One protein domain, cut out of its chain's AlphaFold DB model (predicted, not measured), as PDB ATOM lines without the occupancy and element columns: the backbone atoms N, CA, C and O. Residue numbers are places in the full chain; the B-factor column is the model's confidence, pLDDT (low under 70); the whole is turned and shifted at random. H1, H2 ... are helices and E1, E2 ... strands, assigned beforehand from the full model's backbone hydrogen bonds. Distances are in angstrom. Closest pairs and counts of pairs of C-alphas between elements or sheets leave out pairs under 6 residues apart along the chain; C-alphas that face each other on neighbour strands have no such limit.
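This is residues 9 to 20 and 33 to 72 of the 73 residues of the protein "DUF3298 domain-containing protein" of Clostridia bacterium (UniProt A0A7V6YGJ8). A hairpin of two strands, E1 and E2, has a long loop, residues 40 to 51, at one end, with H1 near that end, while H2 and H3 follow at the other, where residues 63 to 69 stick out. The printed part has 52 residues, in order H1, E1, E2, H2, H3; the sheet is antiparallel. The class is mixed, with under half of the residues in named elements; it is loose, radius of gyration of the C-alphas 14.0 A, spanning 38 by 21 by 15 A.

H1, residues 16 to 19, begins at C-alpha 16 (41.424, -23.777, 11.961). E1, residues 34 to 39, is 16.2 A long, and E2, residues 52 to 57, 16.5 A. H2, residues 58 to 61, is 5.1 A long. H3, residues 67 to 70, ends at C-alpha 70 (35.674, -41.858, 33.625).

E1 and E2, a hairpin, are antiparallel at 162 degrees; N 37 and O 54 are within hydrogen-bond range at 2.9 A. The closest C-alphas of E1 and H2, Ser 34 and Tyr 58, are 5.1 A apart. H2 and H3 are only just apart, closest 8.2 A. The three helices are too short for an O i to N i+4 pair; the one O i to N i+3 pair is within range in H2, not in H1 or H3.

Residues 21 to 32 are not printed; C-alphas 20 and 33 are 25.1 A apart. E1 to E2 is a long link. Residues 9 to 10 are under pLDDT 70.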
ATOM      1  N   ARG A   9      46.086 -18.019  20.030       60.44
ATOM      2  CA  ARG A   9      45.156 -17.884  18.890       60.44
ATOM      3  C   ARG A   9      45.734 -17.114  17.699       60.44
ATOM      4  O   ARG A   9      45.260 -17.297  16.588       60.44
ATOM      5  N   ARG A  10      46.748 -16.260  17.907       66.75
ATOM      6  CA  ARG A  10      47.388 -15.499  16.818       66.75
ATOM      7  C   ARG A  10      48.274 -16.354  15.909       66.75
ATOM      8  O   ARG A  10      48.683 -15.859  14.866       66.75
ATOM      9  N   HIS A  11      48.579 -17.589  16.306       83.31
ATOM     10  CA  HIS A  11      49.520 -18.458  15.597       83.31
ATOM     11  C   HIS A  11      48.846 -19.645  14.907       83.31
ATOM     12  O   HIS A  11      49.527 -20.402  14.224       83.31
ATOM     13  N   LEU A  12      47.533 -19.814  15.071       88.81
ATOM     14  CA  LEU A  12      46.766 -20.814  14.332       88.81
ATOM     15  C   LEU A  12      46.400 -20.281  12.949       88.81
ATOM     16  O   LEU A  12      46.247 -19.068  12.761       88.81
ATOM     17  N   PHE A  13      46.208 -21.186  11.993       91.38
ATOM     18  CA  PHE A  13      45.614 -20.801  10.722       91.38
ATOM     19  C   PHE A  13      44.199 -20.238  10.955       91.38
ATOM     20  O   PHE A  13      43.432 -20.788  11.754       91.38
ATOM     21  N   PRO A  14      43.822 -19.131  10.289       91.06
ATOM     22  CA  PRO A  14      42.492 -18.546  10.434       91.06
ATOM     23  C   PRO A  14      41.339 -19.513  10.125       91.06
ATOM     24  O   PRO A  14      40.233 -19.309  10.624       91.06
ATOM     25  N   GLU A  15      41.574 -20.508   9.275       89.88
ATOM     26  CA  GLU A  15      40.636 -21.569   8.896       89.88
ATOM     27  C   GLU A  15      40.447 -22.556  10.050       89.88
ATOM     28  O   GLU A  15      39.317 -22.883  10.387       89.88
ATOM     29  N   THR A  16      41.519 -22.939  10.754       90.69
ATOM     30  CA  THR A  16      41.424 -23.777  11.961       90.69
ATOM     31  C   THR A  16      40.492 -23.144  12.993       90.69
ATOM     32  O   THR A  16      39.654 -23.821  13.576       90.69
ATOM     33  N   LEU A  17      40.577 -21.830  13.202       87.62
ATOM     34  CA  LEU A  17      39.714 -21.143  14.169       87.62
ATOM     35  C   LEU A  17      38.225 -21.148  13.786       87.62
ATOM     36  O   LEU A  17      37.381 -20.955  14.660       87.62
ATOM     37  N   ARG A  18      37.906 -21.300  12.499       88.75
ATOM     38  CA  ARG A  18      36.540 -21.210  11.966       88.75
ATOM     39  C   ARG A  18      35.917 -22.578  11.716       88.75
ATOM     40  O   ARG A  18      34.749 -22.774  12.035       88.75
ATOM     41  N   ASP A  19      36.713 -23.501  11.192       91.75
ATOM     42  CA  ASP A  19      36.226 -24.707  10.529       91.75
ATOM     43  C   ASP A  19      36.675 -25.995  11.229       91.75
ATOM     44  O   ASP A  19      36.325 -27.085  10.778       91.75
ATOM     45  N   PHE A  20      37.446 -25.902  12.321       89.19
ATOM     46  CA  PHE A  20      37.922 -27.090  13.023       89.19
ATOM     47  C   PHE A  20      36.758 -27.972  13.486       89.19
ATOM     48  O   PHE A  20      35.867 -27.540  14.220       89.19
ATOM     49  N   GLU A  33      47.617 -36.131  34.826       92.12
ATOM     50  CA  GLU A  33      46.648 -35.070  35.150       92.12
ATOM     51  C   GLU A  33      45.723 -34.690  33.978       92.12
ATOM     52  O   GLU A  33      44.717 -33.995  34.164       92.12
ATOM     53  N   SER A  34      46.062 -35.093  32.751       94.12
ATOM     54  CA  SER A  34      45.408 -34.573  31.549       94.12
ATOM     55  C   SER A  34      45.526 -35.460  30.313       94.12
ATOM     56  O   SER A  34      46.516 -36.175  30.126       94.12
ATOM     57  N   THR A  35      44.547 -35.314  29.421       93.00
ATOM     58  CA  THR A  35      44.661 -35.717  28.017       93.00
ATOM     59  C   THR A  35      45.298 -34.574  27.239       93.00
ATOM     60  O   THR A  35      44.782 -33.454  27.259       93.00
ATOM     61  N   VAL A  36      46.393 -34.847  26.530       95.25
ATOM     62  CA  VAL A  36      47.065 -33.853  25.689       95.25
ATOM     63  C   VAL A  36      46.834 -34.196  24.228       95.25
ATOM     64  O   VAL A  36      47.334 -35.208  23.741       95.25
ATOM     65  N   PHE A  37      46.078 -33.351  23.531       94.31
ATOM     66  CA  PHE A  37      45.956 -33.404  22.077       94.31
ATOM     67  C   PHE A  37      47.137 -32.681  21.456       94.31
ATOM     68  O   PHE A  37      47.497 -31.598  21.919       94.31
ATOM     69  N   TYR A  38      47.713 -33.249  20.405       94.00
ATOM     70  CA  TYR A  38      48.818 -32.618  19.701       94.00
ATOM     71  C   TYR A  38      48.599 -32.646  18.196       94.00
ATOM     72  O   TYR A  38      47.946 -33.541  17.662       94.00
ATOM     73  N   PHE A  39      49.155 -31.644  17.531       93.44
ATOM     74  CA  PHE A  39      49.037 -31.438  16.097       93.44
ATOM     75  C   PHE A  39      50.430 -31.268  15.510       93.44
ATOM     76  O   PHE A  39      51.246 -30.512  16.053       93.44
ATOM     77  N   ASP A  40      50.695 -31.969  14.410       92.31
ATOM     78  CA  ASP A  40      51.993 -31.896  13.746       92.31
ATOM     79  C   ASP A  40      52.207 -30.502  13.124       92.31
ATOM     80  O   ASP A  40      51.245 -29.763  12.863       92.31
ATOM     81  N   PRO A  41      53.463 -30.111  12.839       91.81
ATOM     82  CA  PRO A  41      53.728 -28.861  12.143       91.81
ATOM     83  C   PRO A  41      52.945 -28.779  10.822       91.81
ATOM     84  O   PRO A  41      52.895 -29.748  10.067       91.81
ATOM     85  N   TYR A  42      52.373 -27.606  10.528       91.56
ATOM     86  CA  TYR A  42      51.465 -27.342   9.395       91.56
ATOM     87  C   TYR A  42      50.065 -27.959   9.465       91.56
ATOM     88  O   TYR A  42      49.261 -27.675   8.580       91.56
ATOM     89  N   GLU A  43      49.724 -28.735  10.493       92.06
ATOM     90  CA  GLU A  43      48.378 -29.309  10.598       92.06
ATOM     91  C   GLU A  43      47.336 -28.221  10.906       92.06
ATOM     92  O   GLU A  43      46.311 -28.116  10.236       92.06
ATOM     93  N   ILE A  44      47.633 -27.351  11.877       92.00
ATOM     94  CA  ILE A  44      46.723 -26.275  12.315       92.00
ATOM     95  C   ILE A  44      47.397 -24.907  12.501       92.00
ATOM     96  O   ILE A  44      46.745 -23.920  12.848       92.00
ATOM     97  N   ALA A  45      48.713 -24.840  12.309       92.00
ATOM     98  CA  ALA A  45      49.525 -23.647  12.509       92.00
ATOM     99  C   ALA A  45      50.758 -23.665  11.589       92.00
ATOM    100  O   ALA A  45      51.206 -24.747  11.198       92.00
ATOM    101  N   PRO A  46      51.359 -22.505  11.256       89.38
ATOM    102  CA  PRO A  46      52.621 -22.458  10.524       89.38
ATOM    103  C   PRO A  46      53.737 -23.200  11.265       89.38
ATOM    104  O   PRO A  46      53.751 -23.244  12.490       89.38
ATOM    105  N   TYR A  47      54.745 -23.678  10.535       84.50
ATOM    106  CA  TYR A  47      55.896 -24.394  11.109       84.50
ATOM    107  C   TYR A  47      56.644 -23.651  12.215       84.50
ATOM    108  O   TYR A  47      57.202 -24.279  13.105       84.50
ATOM    109  N   ALA A  48      56.637 -22.315  12.193       86.44
ATOM    110  CA  ALA A  48      57.231 -21.502  13.254       86.44
ATOM    111  C   ALA A  48      56.605 -21.750  14.643       86.44
ATOM    112  O   ALA A  48      57.201 -21.365  15.647       86.44
ATOM    113  N   SER A  49      55.425 -22.374  14.694       84.19
ATOM    114  CA  SER A  49      54.721 -22.765  15.918       84.19
ATOM    115  C   SER A  49      55.115 -24.150  16.446       84.19
ATOM    116  O   SER A  49      54.662 -24.494  17.534       84.19
ATOM    117  N   ASP A  50      55.947 -24.907  15.717       86.69
ATOM    118  CA  ASP A  50      56.338 -26.291  16.038       86.69
ATOM    119  C   ASP A  50      55.110 -27.213  16.262       86.69
ATOM    120  O   ASP A  50      54.041 -26.964  15.694       86.69
ATOM    121  N   ILE A  51      55.253 -28.287  17.045       89.06
ATOM    122  CA  ILE A  51      54.141 -29.119  17.524       89.06
ATOM    123  C   ILE A  51      53.243 -28.293  18.445       89.06
ATOM    124  O   ILE A  51      53.684 -27.701  19.435       89.06
ATOM    125  N   VAL A  52      51.949 -28.295  18.138       91.75
ATOM    126  CA  VAL A  52      50.945 -27.573  18.917       91.75
ATOM    127  C   VAL A  52      50.247 -28.532  19.870       91.75
ATOM    128  O   VAL A  52      49.619 -29.484  19.420       91.75
ATOM    129  N   GLU A  53      50.296 -28.249  21.172       93.12
ATOM    130  CA  GLU A  53      49.674 -29.071  22.217       93.12
ATOM    131  C   GLU A  53      48.512 -28.357  22.919       93.12
ATOM    132  O   GLU A  53      48.609 -27.189  23.312       93.12
ATOM    133  N   PHE A  54      47.430 -29.100  23.143       91.75
ATOM    134  CA  PHE A  54      46.275 -28.694  23.932       91.75
ATOM    135  C   PHE A  54      46.069 -29.653  25.089       91.75
ATOM    136  O   PHE A  54      45.722 -30.820  24.912       91.75
ATOM    137  N   LEU A  55      46.243 -29.123  26.293       94.50
ATOM    138  CA  LEU A  55      46.111 -29.874  27.526       94.50
ATOM    139  C   LEU A  55      44.689 -29.741  28.067       94.50
ATOM    140  O   LEU A  55      44.239 -28.635  28.377       94.50
ATOM    141  N   ILE A  56      43.993 -30.869  28.197       92.12
ATOM    142  CA  ILE A  56      42.659 -30.938  28.789       92.12
ATOM    143  C   ILE A  56      42.752 -31.705  30.113       92.12
ATOM    144  O   ILE A  56      42.930 -32.926  30.096       92.12
ATOM    145  N   PRO A  57      42.637 -31.020  31.266       93.19
ATOM    146  CA  PRO A  57      42.637 -31.679  32.568       93.19
ATOM    147  C   PRO A  57      41.496 -32.691  32.686       93.19
ATOM    148  O   PRO A  57      40.383 -32.416  32.228       93.19
ATOM    149  N   TYR A  58      41.725 -33.819  33.362       91.19
ATOM    150  CA  TYR A  58      40.682 -34.840  33.551       91.19
ATOM    151  C   TYR A  58      39.439 -34.304  34.269       91.19
ATOM    152  O   TYR A  58      38.314 -34.692  33.952       91.19
ATOM    153  N   ASP A  59      39.615 -33.325  35.154       90.56
ATOM    154  CA  ASP A  59      38.509 -32.637  35.816       90.56
ATOM    155  C   ASP A  59      37.578 -31.905  34.839       90.56
ATOM    156  O   ASP A  59      36.368 -31.879  35.059       90.56
ATOM    157  N   ALA A  60      38.111 -31.371  33.735       90.50
ATOM    158  CA  ALA A  60      37.317 -30.716  32.693       90.50
ATOM    159  C   ALA A  60      36.554 -31.718  31.807       90.50
ATOM    160  O   ALA A  60      35.615 -31.334  31.113       90.50
ATOM    161  N   LEU A  61      36.941 -32.996  31.837       88.25
ATOM    162  CA  LEU A  61      36.320 -34.077  31.069       88.25
ATOM    163  C   LEU A  61      35.216 -34.815  31.846       88.25
ATOM    164  O   LEU A  61      34.518 -35.671  31.288       88.25
ATOM    165  N   ARG A  62      35.021 -34.482  33.128       84.50
ATOM    166  CA  ARG A  62      33.967 -35.070  33.964       84.50
ATOM    167  C   ARG A  62      32.588 -34.807  33.355       84.50
ATOM    168  O   ARG A  62      32.224 -33.672  33.070       84.50
ATOM    169  N   GLY A  63      31.810 -35.870  33.171       85.69
ATOM    170  CA  GLY A  63      30.468 -35.802  32.577       85.69
ATOM    171  C   GLY A  63      30.439 -35.725  31.046       85.69
ATOM    172  O   GLY A  63      29.359 -35.825  30.472       85.69
ATOM    173  N   VAL A  64      31.598 -35.596  30.391       88.19
ATOM    174  CA  VAL A  64      31.736 -35.706  28.927       88.19
ATOM    175  C   VAL A  64      32.179 -37.112  28.538       88.19
ATOM    176  O   VAL A  64      31.691 -37.675  27.560       88.19
ATOM    177  N   LEU A  65      33.101 -37.691  29.311       85.75
ATOM    178  CA  LEU A  65      33.609 -39.030  29.043       85.75
ATOM    179  C   LEU A  65      32.538 -40.091  29.245       85.75
ATOM    180  O   LEU A  65      31.738 -40.036  30.184       85.75
ATOM    181  N   HIS A  66      32.593 -41.112  28.393       87.31
ATOM    182  CA  HIS A  66      31.783 -42.300  28.588       87.31
ATOM    183  C   HIS A  66      32.107 -42.918  29.968       87.31
ATOM    184  O   HIS A  66      33.289 -43.000  30.335       87.31
ATOM    185  N   PRO A  67      31.095 -43.343  30.755       84.44
ATOM    186  CA  PRO A  67      31.282 -43.711  32.160       84.44
ATOM    187  C   PRO A  67      32.333 -44.795  32.414       84.44
ATOM    188  O   PRO A  67      32.925 -44.827  33.489       84.44
ATOM    189  N   GLU A  68      32.572 -45.676  31.444       87.56
ATOM    190  CA  GLU A  68      33.565 -46.750  31.552       87.56
ATOM    191  C   GLU A  68      35.016 -46.242  31.601       87.56
ATOM    192  O   GLU A  68      35.866 -46.875  32.226       87.56
ATOM    193  N   TYR A  69      35.296 -45.095  30.974       83.25
ATOM    194  CA  TYR A  69      36.622 -44.472  30.982       83.25
ATOM    195  C   TYR A  69      36.763 -43.488  32.137       83.25
ATOM    196  O   TYR A  69      37.826 -43.414  32.743       83.25
ATOM    197  N   ALA A  70      35.678 -42.797  32.504       80.69
ATOM    198  CA  ALA A  70      35.674 -41.858  33.625       80.69
ATOM    199  C   ALA A  70      36.026 -42.516  34.973       80.69
ATOM    200  O   ALA A  70      36.541 -41.848  35.857       80.69
ATOM    201  N   GLN A  71      35.767 -43.818  35.132       76.88
ATOM    202  CA  GLN A  71      36.100 -44.583  36.343       76.88
ATOM    203  C   GLN A  71      37.585 -44.974  36.451       76.88
ATOM    204  O   GLN A  71      37.987 -45.545  37.462       76.88
ATOM    205  N   ARG A  72      38.374 -44.754  35.393       73.75
ATOM    206  CA  ARG A  72      39.787 -45.168  35.302       73.75
ATOM    207  C   ARG A  72      40.757 -43.985  35.388       73.75
ATOM    208  O   ARG A  72      41.959 -44.213  35.298       73.75
TER     209      ARG A  72